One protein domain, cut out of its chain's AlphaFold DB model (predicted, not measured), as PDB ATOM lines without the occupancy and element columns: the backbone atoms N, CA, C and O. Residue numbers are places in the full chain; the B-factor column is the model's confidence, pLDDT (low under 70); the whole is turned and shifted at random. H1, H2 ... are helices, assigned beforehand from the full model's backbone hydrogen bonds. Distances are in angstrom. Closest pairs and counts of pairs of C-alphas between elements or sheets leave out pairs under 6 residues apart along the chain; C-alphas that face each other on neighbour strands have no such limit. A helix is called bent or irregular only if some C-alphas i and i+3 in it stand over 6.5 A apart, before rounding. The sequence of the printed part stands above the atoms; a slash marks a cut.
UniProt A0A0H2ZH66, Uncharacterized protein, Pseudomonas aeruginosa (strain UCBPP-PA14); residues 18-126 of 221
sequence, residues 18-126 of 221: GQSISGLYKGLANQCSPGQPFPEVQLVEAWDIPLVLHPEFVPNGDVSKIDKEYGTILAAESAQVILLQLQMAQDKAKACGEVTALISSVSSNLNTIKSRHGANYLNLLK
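This is residues 18 to 126 of the 221 residues of an uncharacterized protein of Pseudomonas aeruginosa (strain UCBPP-PA14) (UniProt A0A0H2ZH66). Two long helices, H3 and H4, make a V joined at H3's last residue and H4's first by a single residue, and the helical hairpin of H1 and H2 packs in its mouth, H1 on both arms and H2 on H4. Toward its far end H4 turns sharply near residue 117, with residues 115 to 120 sticking out, and a long loop, residues 54 to 67, leads from H2 back to the start of H3. The printed part has 109 residues with four named helices, H1 to H4 in that order, and no named strand; its class is all helix. It is only just compact, close to loose, with a radius of gyration of the C-alphas of 15.4 A, and flat, spanning 40 by 37 by 18 A.

Find C-alpha 18 at (245.272, 352.231, 400.709); here H1 begins, residues 18 to 32, 20.5 A from first to last C-alpha. Next comes H2, residues 40 to 53, 20.1 A long and only just irregular: C-alphas 47 and 50 are 6.9 A apart. Look then to C-alpha 68 at (240.391, 336.967, 391.323), from which H3 runs 33.2 A over residues 68 to 90. H4, residues 92 to 125, ends at C-alpha 125 (250.390, 339.378, 410.630), 34.4 A from its first. It is irregular, with C-alphas 116 and 119 9.6 A apart, and has a kink of 108 degrees near residue 117.

Begin with the bundle of H1, H3 and H4, three helices side by side at shallow tilts. H1 touches H3 the same way at 9 degrees; the closest C-alphas, of Leu 24 and Val 81, are 7.1 A apart. H1 touches residues 92 to 100 of H4 alone, opposite ways at 34.7 degrees, only just short of steep, with the C-alphas of Cys 32 and Cys 96 closest at 5.4 A. H3 and H4 form a helical hairpin, touching through residues 84 to 88 and 94 to 96 alone; their closest C-alphas, Met 88 and Ala 95, are 5.5 A apart. H2 touches H1, opposite ways at a tilt of 36 degrees, only just steep; see the C-alphas of Gly 18 and Val 44, the closest, at 3.9 A. H2 also touches H4, the same way at a steep tilt of 58 degrees, closest at the C-alphas of Gln 42 and Ser 107, 5.2 A. H2 and H3 are apart. In H1 and H3 every O i to N i+4 pair is within hydrogen-bond range; in H2 8 of 10 are, in H4 24 of 30.

The C-alphas farthest apart, of Gln 90 and Asn 120, lie 42.6 A from each other. The printed part has no cut. The link H2 to H3 is long, H1 to H2 short and H3 to H4 tight. The mean pLDDT of the printed part is 95.8, and no printed residue is under 70.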
ATOM      1  N   GLY A  18     245.224 351.293 399.598       97.56
ATOM      2  CA  GLY A  18     245.272 352.231 400.709       97.56
ATOM      3  C   GLY A  18     244.950 353.652 400.280       97.56
ATOM      4  O   GLY A  18     244.031 354.256 400.825       97.56
ATOM      5  N   GLN A  19     245.630 354.168 399.253       97.19
ATOM      6  CA  GLN A  19     245.361 355.511 398.718       97.19
ATOM      7  C   GLN A  19     243.936 355.642 398.173       97.19
ATOM      8  O   GLN A  19     243.237 356.607 398.488       97.19
ATOM      9  N   SER A  20     243.481 354.655 397.397       96.75
ATOM     10  CA  SER A  20     242.163 354.701 396.756       96.75
ATOM     11  C   SER A  20     241.030 354.658 397.782       96.75
ATOM     12  O   SER A  20     240.135 355.504 397.764       96.75
ATOM     13  N   ILE A  21     241.078 353.710 398.721       97.25
ATOM     14  CA  ILE A  21     240.047 353.531 399.749       97.25
ATOM     15  C   ILE A  21     240.107 354.679 400.769       97.25
ATOM     16  O   ILE A  21     239.062 355.211 401.146       97.25
ATOM     17  N   SER A  22     241.304 355.142 401.153       97.12
ATOM     18  CA  SER A  22     241.490 356.334 402.000       97.12
ATOM     19  C   SER A  22     240.842 357.571 401.387       97.12
ATOM     20  O   SER A  22     240.067 358.246 402.063       97.12
ATOM     21  N   GLY A  23     241.034 357.811 400.087       95.75
ATOM     22  CA  GLY A  23     240.370 358.903 399.371       95.75
ATOM     23  C   GLY A  23     238.839 358.816 399.412       95.75
ATOM     24  O   GLY A  23     238.166 359.815 399.680       95.75
ATOM     25  N   LEU A  24     238.277 357.618 399.221       95.25
ATOM     26  CA  LEU A  24     236.829 357.390 399.306       95.25
ATOM     27  C   LEU A  24     236.284 357.674 400.716       95.25
ATOM     28  O   LEU A  24     235.302 358.407 400.877       95.25
ATOM     29  N   TYR A  25     236.948 357.154 401.750       97.12
ATOM     30  CA  TYR A  25     236.560 357.377 403.144       97.12
ATOM     31  C   TYR A  25     236.790 358.816 403.608       97.12
ATOM     32  O   TYR A  25     236.024 359.304 404.437       97.12
ATOM     33  N   LYS A  26     237.768 359.535 403.046       96.69
ATOM     34  CA  LYS A  26     237.963 360.976 403.269       96.69
ATOM     35  C   LYS A  26     236.748 361.770 402.804       96.69
ATOM     36  O   LYS A  26     236.283 362.655 403.520       96.69
ATOM     37  N   GLY A  27     236.193 361.414 401.644       94.62
ATOM     38  CA  GLY A  27     234.949 361.991 401.137       94.62
ATOM     39  C   GLY A  27     233.770 361.774 402.089       94.62
ATOM     40  O   GLY A  27     233.043 362.723 402.387       94.62
ATOM     41  N   LEU A  28     233.609 360.554 402.616       96.25
ATOM     42  CA  LEU A  28     232.576 360.231 403.612       96.25
ATOM     43  C   LEU A  28     232.790 360.989 404.931       96.25
ATOM     44  O   LEU A  28     231.867 361.613 405.453       96.25
ATOM     45  N   ALA A  29     234.016 360.986 405.455       96.44
ATOM     46  CA  ALA A  29     234.368 361.656 406.702       96.44
ATOM     47  C   ALA A  29     234.127 363.169 406.625       96.44
ATOM     48  O   ALA A  29     233.567 363.750 407.553       96.44
ATOM     49  N   ASN A  30     234.466 363.801 405.498       95.94
ATOM     50  CA  ASN A  30     234.226 365.226 405.292       95.94
ATOM     51  C   ASN A  30     232.728 365.570 405.241       95.94
ATOM     52  O   ASN A  30     232.338 366.646 405.680       95.94
ATOM     53  N   GLN A  31     231.863 364.665 404.766       94.31
ATOM     54  CA  GLN A  31     230.408 364.857 404.855       94.31
ATOM     55  C   GLN A  31     229.902 364.782 406.300       94.31
ATOM     56  O   GLN A  31     228.938 365.470 406.657       94.31
ATOM     57  N   CYS A  32     230.540 363.955 407.129       95.69
ATOM     58  CA  CYS A  32     230.199 363.786 408.535       95.69
ATOM     59  C   CYS A  32     230.675 364.935 409.414       95.69
ATOM     60  O   CYS A  32     229.938 365.393 410.286       95.69
ATOM     61  N   SER A  33     231.901 365.401 409.207       93.31
ATOM     62  CA  SER A  33     232.506 366.459 410.013       93.31
ATOM     63  C   SER A  33     233.458 367.296 409.154       93.31
ATOM     64  O   SER A  33     234.667 367.052 409.154       93.31
ATOM     65  N   PRO A  34     232.922 368.279 408.406       92.62
ATOM     66  CA  PRO A  34     233.722 369.132 407.539       92.62
ATOM     67  C   PRO A  34     234.852 369.831 408.300       92.62
ATOM     68  O   PRO A  34     234.639 370.373 409.384       92.62
ATOM     69  N   GLY A  35     236.054 369.830 407.723       88.94
ATOM     70  CA  GLY A  35     237.224 370.512 408.291       88.94
ATOM     71  C   GLY A  35     237.911 369.790 409.457       88.94
ATOM     72  O   GLY A  35     238.925 370.287 409.944       88.94
ATOM     73  N   GLN A  36     237.416 368.626 409.890       92.12
ATOM     74  CA  GLN A  36     238.143 367.800 410.855       92.12
ATOM     75  C   GLN A  36     239.374 367.147 410.203       92.12
ATOM     76  O   GLN A  36     239.286 366.691 409.058       92.12
ATOM     77  N   PRO A  37     240.518 367.066 410.912       94.44
ATOM     78  CA  PRO A  37     241.695 366.369 410.411       94.44
ATOM     79  C   PRO A  37     241.387 364.904 410.091       94.44
ATOM     80  O   PRO A  37     240.862 364.165 410.923       94.44
ATOM     81  N   PHE A  38     241.743 364.478 408.882       97.31
ATOM     82  CA  PHE A  38     241.588 363.098 408.437       97.31
ATOM     83  C   PHE A  38     242.936 362.365 408.550       97.31
ATOM     84  O   PHE A  38     243.927 362.868 408.013       97.31
ATOM     85  N   PRO A  39     243.012 361.201 409.227       97.94
ATOM     86  CA  PRO A  39     244.263 360.474 409.462       97.94
ATOM     87  C   PRO A  39     244.705 359.687 408.215       97.94
ATOM     88  O   PRO A  39     244.793 358.460 408.219       97.94
ATOM     89  N   GLU A  40     244.947 360.404 407.117       97.62
ATOM     90  CA  GLU A  40     245.194 359.837 405.786       97.62
ATOM     91  C   GLU A  40     246.391 358.888 405.774       97.62
ATOM     92  O   GLU A  40     246.287 357.785 405.252       97.62
ATOM     93  N   VAL A  41     247.496 359.284 406.412       97.81
ATOM     94  CA  VAL A  41     248.734 358.492 406.464       97.81
ATOM     95  C   VAL A  41     248.486 357.129 407.106       97.81
ATOM     96  O   VAL A  41     248.889 356.107 406.556       97.81
ATOM     97  N   GLN A  42     247.785 357.099 408.243       98.38
ATOM     98  CA  GLN A  42     247.499 355.855 408.952       98.38
ATOM     99  C   GLN A  42     246.533 354.965 408.171       98.38
ATOM    100  O   GLN A  42     246.692 353.749 408.169       98.38
ATOM    101  N   LEU A  43     245.527 355.550 407.516       98.50
ATOM    102  CA  LEU A  43     244.551 354.781 406.746       98.50
ATOM    103  C   LEU A  43     245.150 354.195 405.470       98.50
ATOM    104  O   LEU A  43     244.871 353.040 405.164       98.50
ATOM    105  N   VAL A  44     245.997 354.952 404.766       98.62
ATOM    106  CA  VAL A  44     246.731 354.443 403.599       98.62
ATOM    107  C   VAL A  44     247.609 353.269 404.018       98.62
ATOM    108  O   VAL A  44     247.449 352.179 403.482       98.62
ATOM    109  N   GLU A  45     248.446 353.451 405.042       98.31
ATOM    110  CA  GLU A  45     249.327 352.385 405.532       98.31
ATOM    111  C   GLU A  45     248.538 351.146 405.976       98.31
ATOM    112  O   GLU A  45     248.886 350.029 405.602       98.31
ATOM    113  N   ALA A  46     247.455 351.325 406.738       98.50
ATOM    114  CA  ALA A  46     246.631 350.219 407.210       98.50
ATOM    115  C   ALA A  46     245.967 349.449 406.063       98.50
ATOM    116  O   ALA A  46     245.982 348.219 406.050       98.50
ATOM    117  N   TRP A  47     245.367 350.152 405.107       98.56
ATOM    118  CA  TRP A  47     244.654 349.520 403.999       98.56
ATOM    119  C   TRP A  47     245.574 349.053 402.871       98.56
ATOM    120  O   TRP A  47     245.116 348.296 402.029       98.56
ATOM    121  N   ASP A  48     246.866 349.383 402.895       98.38
ATOM    122  CA  ASP A  48     247.875 348.731 402.052       98.38
ATOM    123  C   ASP A  48     248.383 347.404 402.644       98.38
ATOM    124  O   ASP A  48     248.923 346.584 401.898       98.38
ATOM    125  N   ILE A  49     248.167 347.133 403.946       98.38
ATOM    126  CA  ILE A  49     248.649 345.909 404.622       98.38
ATOM    127  C   ILE A  49     248.362 344.640 403.803       98.38
ATOM    128  O   ILE A  49     249.312 343.903 403.555       98.38
ATOM    129  N   PRO A  50     247.129 344.360 403.330       98.56
ATOM    130  CA  PRO A  50     246.865 343.139 402.567       98.56
ATOM    131  C   PRO A  50     247.759 342.965 401.335       98.56
ATOM    132  O   PRO A  50     248.245 341.866 401.094       98.56
ATOM    133  N   LEU A  51     248.008 344.040 400.580       98.12
ATOM    134  CA  LEU A  51     248.845 343.991 399.378       98.12
ATOM    135  C   LEU A  51     250.340 343.924 399.724       98.12
ATOM    136  O   LEU A  51     251.111 343.286 399.015       98.12
ATOM    137  N   VAL A  52     250.757 344.531 400.840       97.00
ATOM    138  CA  VAL A  52     252.131 344.419 401.358       97.00
ATOM    139  C   VAL A  52     252.431 343.003 401.865       97.00
ATOM    140  O   VAL A  52     253.555 342.515 401.725       97.00
ATOM    141  N   LEU A  53     251.446 342.336 402.473       97.38
ATOM    142  CA  LEU A  53     251.566 340.946 402.911       97.38
ATOM    143  C   LEU A  53     251.579 339.982 401.719       97.38
ATOM    144  O   LEU A  53     252.387 339.053 401.723       97.38
ATOM    145  N   HIS A  54     250.744 340.253 400.711       97.62
ATOM    146  CA  HIS A  54     250.526 339.409 399.537       97.62
ATOM    147  C   HIS A  54     250.714 340.193 398.225       97.62
ATOM    148  O   HIS A  54     249.741 340.463 397.509       97.62
ATOM    149  N   PRO A  55     251.958 340.572 397.868       97.00
ATOM    150  CA  PRO A  55     252.231 341.299 396.626       97.00
ATOM    151  C   PRO A  55     251.850 340.493 395.374       97.00
ATOM    152  O   PRO A  55     251.587 341.063 394.316       97.00
ATOM    153  N   GLU A  56     251.763 339.165 395.482       97.06
ATOM    154  CA  GLU A  56     251.279 338.275 394.430       97.06
ATOM    155  C   GLU A  56     249.800 338.476 394.067       97.06
ATOM    156  O   GLU A  56     249.361 337.948 393.050       97.06
ATOM    157  N   PHE A  57     249.028 339.248 394.841       98.38
ATOM    158  CA  PHE A  57     247.676 339.648 394.441       98.38
ATOM    159  C   PHE A  57     247.651 340.492 393.171       98.38
ATOM    160  O   PHE A  57     246.677 340.436 392.421       98.38
ATOM    161  N   VAL A  58     248.722 341.240 392.906       97.06
ATOM    162  CA  VAL A  58     248.921 341.952 391.643       97.06
ATOM    163  C   VAL A  58     250.322 341.607 391.130       97.06
ATOM    164  O   VAL A  58     251.270 342.364 391.354       97.06
ATOM    165  N   PRO A  59     250.491 340.450 390.461       94.94
ATOM    166  CA  PRO A  59     251.804 339.936 390.085       94.94
ATOM    167  C   PRO A  59     252.596 340.949 389.256       94.94
ATOM    168  O   PRO A  59     252.180 341.328 388.163       94.94
ATOM    169  N   ASN A  60     253.751 341.386 389.765       91.19
ATOM    170  CA  ASN A  60     254.599 342.411 389.137       91.19
ATOM    171  C   ASN A  60     253.870 343.739 388.839       91.19
ATOM    172  O   ASN A  60     254.261 344.467 387.930       91.19
ATOM    173  N   GLY A  61     252.789 344.043 389.560       89.56
ATOM    174  CA  GLY A  61     251.949 345.208 389.289       89.56
ATOM    175  C   GLY A  61     251.029 345.061 388.068       89.56
ATOM    176  O   GLY A  61     250.364 346.026 387.708       89.56
ATOM    177  N   ASP A  62     250.934 343.891 387.434       92.12
ATOM    178  CA  ASP A  62     250.061 343.669 386.276       92.12
ATOM    179  C   ASP A  62     248.602 343.417 386.702       92.12
ATOM    180  O   ASP A  62     248.209 342.299 387.042       92.12
ATOM    181  N   VAL A  63     247.774 344.466 386.650       92.06
ATOM    182  CA  VAL A  63     246.340 344.412 387.002       92.06
ATOM    183  C   VAL A  63     245.554 343.454 386.097       92.06
ATOM    184  O   VAL A  63     244.532 342.918 386.521       92.06
ATOM    185  N   SER A  64     246.030 343.160 384.880       93.38
ATOM    186  CA  SER A  64     245.362 342.188 383.999       93.38
ATOM    187  C   SER A  64     245.427 340.750 384.531       93.38
ATOM    188  O   SER A  64     244.644 339.898 384.111       93.38
ATOM    189  N   LYS A  65     246.330 340.489 385.484       95.56
ATOM    190  CA  LYS A  65     246.551 339.191 386.138       95.56
ATOM    191  C   LYS A  65     246.219 339.222 387.625       95.56
ATOM    192  O   LYS A  65     246.741 338.406 388.383       95.56
ATOM    193  N   ILE A  66     245.392 340.176 388.039       97.12
ATOM    194  CA  ILE A  66     244.975 340.315 389.429       97.12
ATOM    195  C   ILE A  66     244.409 339.000 389.977       97.12
ATOM    196  O   ILE A  66     243.659 338.289 389.299       97.12
ATOM    197  N   ASP A  67     244.743 338.697 391.229       98.44
ATOM    198  CA  ASP A  67     244.103 337.619 391.965       98.44
ATOM    199  C   ASP A  67     242.584 337.851 392.002       98.44
ATOM    200  O   ASP A  67     242.086 338.917 392.376       98.44
ATOM    201  N   LYS A  68     241.832 336.841 391.559       97.50
ATOM    202  CA  LYS A  68     240.391 336.967 391.323       97.50
ATOM    203  C   LYS A  68     239.621 337.290 392.603       97.50
ATOM    204  O   LYS A  68     238.657 338.059 392.564       97.50
ATOM    205  N   GLU A  69     240.013 336.691 393.719       97.94
ATOM    206  CA  GLU A  69     239.337 336.883 394.996       97.94
ATOM    207  C   GLU A  69     239.691 338.248 395.579       97.94
ATOM    208  O   GLU A  69     238.785 338.993 395.953       97.94
ATOM    209  N   TYR A  70     240.964 338.651 395.519       98.44
ATOM    210  CA  TYR A  70     241.381 340.006 395.884       98.44
ATOM    211  C   TYR A  70     240.630 341.082 395.082       98.44
ATOM    212  O   TYR A  70     240.061 342.010 395.663       98.44
ATOM    213  N   GLY A  71     240.536 340.927 393.757       97.50
ATOM    214  CA  GLY A  71     239.769 341.835 392.902       97.50
ATOM    215  C   GLY A  71     238.280 341.890 393.266       97.50
ATOM    216  O   GLY A  71     237.688 342.970 393.283       97.50
ATOM    217  N   THR A  72     237.684 340.746 393.620       97.88
ATOM    218  CA  THR A  72     236.281 340.661 394.067       97.88
ATOM    219  C   THR A  72     236.069 341.375 395.402       97.88
ATOM    220  O   THR A  72     235.105 342.127 395.556       97.88
ATOM    221  N   ILE A  73     236.986 341.194 396.352       98.25
ATOM    222  CA  ILE A  73     236.944 341.845 397.665       98.25
ATOM    223  C   ILE A  73     237.017 343.375 397.518       98.25
ATOM    224  O   ILE A  73     236.231 344.090 398.143       98.25
ATOM    225  N   LEU A  74     237.902 343.891 396.660       98.00
ATOM    226  CA  LEU A  74     238.013 345.334 396.406       98.00
ATOM    227  C   LEU A  74     236.781 345.912 395.689       98.00
ATOM    228  O   LEU A  74     236.359 347.037 395.977       98.00
ATOM    229  N   ALA A  75     236.168 345.148 394.782       96.00
ATOM    230  CA  ALA A  75     234.908 345.540 394.153       96.00
ATOM    231  C   ALA A  75     233.766 345.623 395.182       96.00
ATOM    232  O   ALA A  75     232.999 346.589 395.176       96.00
ATOM    233  N   ALA A  76     233.688 344.659 396.106       96.81
ATOM    234  CA  ALA A  76     232.719 344.678 397.201       96.81
ATOM    235  C   ALA A  76     232.929 345.881 398.138       96.81
ATOM    236  O   ALA A  76     231.957 346.512 398.554       96.81
ATOM    237  N   GLU A  77     234.180 346.255 398.420       97.31
ATOM    238  CA  GLU A  77     234.490 347.455 399.208       97.31
ATOM    239  C   GLU A  77     234.041 348.740 398.492       97.31
ATOM    240  O   GLU A  77     233.430 349.620 399.098       97.31
ATOM    241  N   SER A  78     234.252 348.822 397.177       93.62
ATOM    242  CA  SER A  78     233.779 349.955 396.370       93.62
ATOM    243  C   SER A  78     232.250 350.077 396.407       93.62
ATOM    244  O   SER A  78     231.713 351.172 396.577       93.62
ATOM    245  N   ALA A  79     231.534 348.951 396.316       95.12
ATOM    246  CA  ALA A  79     230.078 348.923 396.453       95.12
ATOM    247  C   ALA A  79     229.620 349.350 397.859       95.12
ATOM    248  O   ALA A  79     228.646 350.092 397.992       95.12
ATOM    249  N   GLN A  80     230.345 348.949 398.908       95.19
ATOM    250  CA  GLN A  80     230.042 349.356 400.280       95.19
ATOM    251  C   GLN A  80     230.139 350.875 400.469       95.19
ATOM    252  O   GLN A  80     229.296 351.452 401.155       95.19
ATOM    253  N   VAL A  81     231.124 351.537 399.858       93.81
ATOM    254  CA  VAL A  81     231.238 353.004 399.912       93.81
ATOM    255  C   VAL A  81     230.004 353.673 399.302       93.81
ATOM    256  O   VAL A  81     229.482 354.627 399.879       93.81
ATOM    257  N   ILE A  82     229.492 353.157 398.181       94.44
ATOM    258  CA  ILE A  82     228.258 353.662 397.555       94.44
ATOM    259  C   ILE A  82     227.064 353.463 398.496       94.44
ATOM    260  O   ILE A  82     226.283 354.390 398.712       94.44
ATOM    261  N   LEU A  83     226.940 352.282 399.111       94.88
ATOM    262  CA  LEU A  83     225.883 352.012 400.089       94.88
ATOM    263  C   LEU A  83     225.958 352.964 401.287       94.88
ATOM    264  O   LEU A  83     224.925 353.470 401.717       94.88
ATOM    265  N   LEU A  84     227.160 353.268 401.782       95.00
ATOM    266  CA  LEU A  84     227.356 354.250 402.849       95.00
ATOM    267  C   LEU A  84     226.910 355.646 402.412       95.00
ATOM    268  O   LEU A  84     226.244 356.319 403.186       95.00
ATOM    269  N   GLN A  85     227.194 356.083 401.180       93.50
ATOM    270  CA  GLN A  85     226.696 357.373 400.672       93.50
ATOM    271  C   GLN A  85     225.164 357.425 400.627       93.50
ATOM    272  O   GLN A  85     224.567 358.427 401.019       93.50
ATOM    273  N   LEU A  86     224.513 356.339 400.203       94.56
ATOM    274  CA  LEU A  86     223.052 356.246 400.226       94.56
ATOM    275  C   LEU A  86     222.511 356.266 401.661       94.56
ATOM    276  O   LEU A  86     221.533 356.956 401.942       94.56
ATOM    277  N   GLN A  87     223.170 355.568 402.587       93.88
ATOM    278  CA  GLN A  87     222.822 355.603 404.007       93.88
ATOM    279  C   GLN A  87     223.029 356.991 404.615       93.88
ATOM    280  O   GLN A  87     222.195 357.414 405.402       93.88
ATOM    281  N   MET A  88     224.060 357.743 404.214       94.38
ATOM    282  CA  MET A  88     224.250 359.135 404.643       94.38
ATOM    283  C   MET A  88     223.068 360.026 404.250       94.38
ATOM    284  O   MET A  88     222.737 360.955 404.984       94.38
ATOM    285  N   ALA A  89     222.420 359.744 403.117       93.31
ATOM    286  CA  ALA A  89     221.218 360.459 402.691       93.31
ATOM    287  C   ALA A  89     219.955 360.043 403.473       93.31
ATOM    288  O   ALA A  89     219.020 360.834 403.566       93.31
ATOM    289  N   GLN A  90     219.918 358.827 404.032       94.75
ATOM    290  CA  GLN A  90     218.765 358.286 404.767       94.75
ATOM    291  C   GLN A  90     218.855 358.528 406.280       94.75
ATOM    292  O   GLN A  90     217.918 359.030 406.892       94.75
ATOM    293  N   ASP A  91     219.986 358.167 406.880       96.31
ATOM    294  CA  ASP A  91     220.297 358.296 408.301       96.31
ATOM    295  C   ASP A  91     221.774 358.675 408.456       96.31
ATOM    296  O   ASP A  91     222.665 357.855 408.718       96.31
ATOM    297  N   LYS A  92     222.031 359.974 408.273       95.38
ATOM    298  CA  LYS A  92     223.369 360.553 408.371       95.38
ATOM    299  C   LYS A  92     224.026 360.269 409.719       95.38
ATOM    300  O   LYS A  92     225.223 360.005 409.762       95.38
ATOM    301  N   ALA A  93     223.271 360.333 410.815       95.69
ATOM    302  CA  ALA A  93     223.824 360.168 412.155       95.69
ATOM    303  C   ALA A  93     224.383 358.756 412.346       95.69
ATOM    304  O   ALA A  93     225.534 358.600 412.764       95.69
ATOM    305  N   LYS A  94     223.608 357.734 411.966       93.75
ATOM    306  CA  LYS A  94     224.049 356.339 412.029       93.75
ATOM    307  C   LYS A  94     225.251 356.084 411.126       93.75
ATOM    308  O   LYS A  94     226.269 355.573 411.593       93.75
ATOM    309  N   ALA A  95     225.159 356.478 409.858       95.12
ATOM    310  CA  ALA A  95     226.218 356.234 408.885       95.12
ATOM    311  C   ALA A  95     227.527 356.949 409.284       95.12
ATOM    312  O   ALA A  95     228.611 356.369 409.198       95.12
ATOM    313  N   CYS A  96     227.443 358.177 409.808       96.06
ATOM    314  CA  CYS A  96     228.604 358.895 410.330       96.06
ATOM    315  C   CYS A  96     229.193 358.256 411.580       96.06
ATOM    316  O   CYS A  96     230.418 358.199 411.695       96.06
ATOM    317  N   GLY A  97     228.359 357.748 412.489       95.12
ATOM    318  CA  GLY A  97     228.823 356.992 413.651       95.12
ATOM    319  C   GLY A  97     229.674 355.786 413.247       95.12
ATOM    320  O   GLY A  97     230.759 355.591 413.787       95.12
ATOM    321  N   GLU A  98     229.237 355.024 412.243       93.69
ATOM    322  CA  GLU A  98     229.982 353.861 411.742       93.69
ATOM    323  C   GLU A  98     231.293 354.252 411.043       93.69
ATOM    324  O   GLU A  98     232.349 353.693 411.352       93.69
ATOM    325  N   VAL A  99     231.253 355.235 410.136       96.69
ATOM    326  CA  VAL A  99     232.433 355.688 409.378       96.69
ATOM    327  C   VAL A  99     233.500 356.271 410.304       96.69
ATOM    328  O   VAL A  99     234.669 355.891 410.225       96.69
ATOM    329  N   THR A 100     233.112 357.176 411.205       96.31
ATOM    330  CA  THR A 100     234.056 357.836 412.121       96.31
ATOM    331  C   THR A 100     234.639 356.860 413.139       96.31
ATOM    332  O   THR A 100     235.845 356.904 413.395       96.31
ATOM    333  N   ALA A 101     233.834 355.922 413.654       97.06
ATOM    334  CA  ALA A 101     234.324 354.869 414.540       97.06
ATOM    335  C   ALA A 101     235.344 353.965 413.837       97.06
ATOM    336  O   ALA A 101     236.374 353.641 414.428       97.06
ATOM    337  N   LEU A 102     235.105 353.586 412.575       98.25
ATOM    338  CA  LEU A 102     236.042 352.760 411.810       98.25
ATOM    339  C   LEU A 102     237.370 353.488 411.561       98.25
ATOM    340  O   LEU A 102     238.433 352.921 411.812       98.25
ATOM    341  N   ILE A 103     237.317 354.750 411.125       98.25
ATOM    342  CA  ILE A 103     238.509 355.577 410.875       98.25
ATOM    343  C   ILE A 103     239.346 355.744 412.150       98.25
ATOM    344  O   ILE A 103     240.565 355.546 412.137       98.25
ATOM    345  N   SER A 104     238.692 356.082 413.264       97.62
ATOM    346  CA  SER A 104     239.354 356.247 414.563       97.62
ATOM    347  C   SER A 104     239.969 354.934 415.056       97.62
ATOM    348  O   SER A 104     241.123 354.902 415.485       97.62
ATOM    349  N   SER A 105     239.234 353.826 414.916       98.44
ATOM    350  CA  SER A 105     239.698 352.474 415.239       98.44
ATOM    351  C   SER A 105     240.976 352.120 414.481       98.44
ATOM    352  O   SER A 105     241.993 351.810 415.098       98.44
ATOM    353  N   VAL A 106     240.952 352.184 413.147       98.69
ATOM    354  CA  VAL A 106     242.099 351.803 412.305       98.69
ATOM    355  C   VAL A 106     243.325 352.658 412.626       98.69
ATOM    356  O   VAL A 106     244.400 352.117 412.884       98.69
ATOM    357  N   SER A 107     243.162 353.983 412.666       98.25
ATOM    358  CA  SER A 107     244.284 354.904 412.876       98.25
ATOM    359  C   SER A 107     244.929 354.764 414.259       98.25
ATOM    360  O   SER A 107     246.155 354.694 414.366       98.25
ATOM    361  N   SER A 108     244.125 354.665 415.320       98.19
ATOM    362  CA  SER A 108     244.621 354.522 416.694       98.19
ATOM    363  C   SER A 108     245.284 353.160 416.935       98.19
ATOM    364  O   SER A 108     246.372 353.080 417.518       98.19
ATOM    365  N   ASN A 109     244.681 352.077 416.433       98.56
ATOM    366  CA  ASN A 109     245.228 350.734 416.619       98.56
ATOM    367  C   ASN A 109     246.520 350.520 415.830       98.56
ATOM    368  O   ASN A 109     247.445 349.910 416.362       98.56
ATOM    369  N   LEU A 110     246.633 351.069 414.612       98.19
ATOM    370  CA  LEU A 110     247.887 351.018 413.854       98.19
ATOM    371  C   LEU A 110     249.029 351.679 414.637       98.19
ATOM    372  O   LEU A 110     250.096 351.086 414.789       98.19
ATOM    373  N   ASN A 111     248.798 352.872 415.195       97.56
ATOM    374  CA  ASN A 111     249.794 353.554 416.025       97.56
ATOM    375  C   ASN A 111     250.173 352.719 417.261       97.56
ATOM    376  O   ASN A 111     251.351 352.617 417.603       97.56
ATOM    377  N   THR A 112     249.188 352.089 417.906       97.50
ATOM    378  CA  THR A 112     249.407 351.229 419.078       97.50
ATOM    379  C   THR A 112     250.265 350.014 418.729       97.50
ATOM    380  O   THR A 112     251.255 349.745 419.407       97.50
ATOM    381  N   ILE A 113     249.940 349.315 417.641       96.50
ATOM    382  CA  ILE A 113     250.706 348.162 417.159       96.50
ATOM    383  C   ILE A 113     252.135 348.564 416.805       96.50
ATOM    384  O   ILE A 113     253.077 347.901 417.231       96.50
ATOM    385  N   LYS A 114     252.317 349.666 416.070       95.94
ATOM    386  CA  LYS A 114     253.651 350.163 415.701       95.94
ATOM    387  C   LYS A 114     254.473 350.548 416.928       95.94
ATOM    388  O   LYS A 114     255.671 350.291 416.953       95.94
ATOM    389  N   SER A 115     253.840 351.112 417.956       96.12
ATOM    390  CA  SER A 115     254.496 351.413 419.232       96.12
ATOM    391  C   SER A 115     254.946 350.140 419.965       96.12
ATOM    392  O   SER A 115     256.071 350.073 420.452       96.12
ATOM    393  N   ARG A 116     254.102 349.099 419.994       93.88
ATOM    394  CA  ARG A 116     254.390 347.830 420.687       93.88
ATOM    395  C   ARG A 116     255.394 346.938 419.955       93.88
ATOM    396  O   ARG A 116     256.253 346.334 420.591       93.88
ATOM    397  N   HIS A 117     255.277 346.829 418.634       91.38
ATOM    398  CA  HIS A 117     255.984 345.828 417.823       91.38
ATOM    399  C   HIS A 117     257.005 346.435 416.847       91.38
ATOM    400  O   HIS A 117     257.720 345.703 416.156       91.38
ATOM    401  N   GLY A 118     257.097 347.765 416.777       90.88
ATOM    402  CA  GLY A 118     257.993 348.472 415.865       90.88
ATOM    403  C   GLY A 118     257.691 348.180 414.393       90.88
ATOM    404  O   GLY A 118     256.578 347.818 414.015       90.88
ATOM    405  N   ALA A 119     258.719 348.291 413.548       82.94
ATOM    406  CA  ALA A 119     258.627 348.003 412.112       82.94
ATOM    407  C   ALA A 119     258.308 346.526 411.789       82.94
ATOM    408  O   ALA A 119     257.947 346.204 410.661       82.94
ATOM    409  N   ASN A 120     258.408 345.627 412.773       88.81
ATOM    410  CA  ASN A 120     258.215 344.190 412.590       88.81
ATOM    411  C   ASN A 120     256.756 343.740 412.725       88.81
ATOM    412  O   ASN A 120     256.493 342.545 412.609       88.81
ATOM    413  N   TYR A 121     255.800 344.649 412.947       93.56
ATOM    414  CA  TYR A 121     254.399 344.260 413.123       93.56
ATOM    415  C   TYR A 121     253.838 343.477 411.925       93.56
ATOM    416  O   TYR A 121     253.032 342.576 412.113       93.56
ATOM    417  N   LEU A 122     254.305 343.738 410.700       95.38
ATOM    418  CA  LEU A 122     253.893 342.964 409.525       95.38
ATOM    419  C   LEU A 122     254.298 341.485 409.625       95.38
ATOM    420  O   LEU A 122     253.553 340.625 409.165       95.38
ATOM    421  N   ASN A 123     255.427 341.162 410.266       93.75
ATOM    422  CA  ASN A 123     255.850 339.770 410.472       93.75
ATOM    423  C   ASN A 123     254.925 339.019 411.434       93.75
ATOM    424  O   ASN A 123     254.832 337.801 411.341       93.75
ATOM    425  N   LEU A 124     254.251 339.730 412.343       92.06
ATOM    426  CA  LEU A 124     253.220 339.156 413.206       92.06
ATOM    427  C   LEU A 124     252.008 338.734 412.373       92.06
ATOM    428  O   LEU A 124     251.543 337.606 412.481       92.06
ATOM    429  N   LEU A 125     251.559 339.619 411.479       95.00
ATOM    430  CA  LEU A 125     250.390 339.378 410.630       95.00
ATOM    431  C   LEU A 125     250.631 338.239 409.625       95.00
ATOM    432  O   LEU A 125     249.732 337.439 409.384       95.00
ATOM    433  N   LYS A 126     251.861 338.108 409.100       92.50
ATOM    434  CA  LYS A 126     252.269 337.024 408.180       92.50
ATOM    435  C   LYS A 126     252.208 335.615 408.778       92.50
ATOM    436  O   LYS A 126     252.307 334.653 408.028       92.50
TER     437      LYS A 126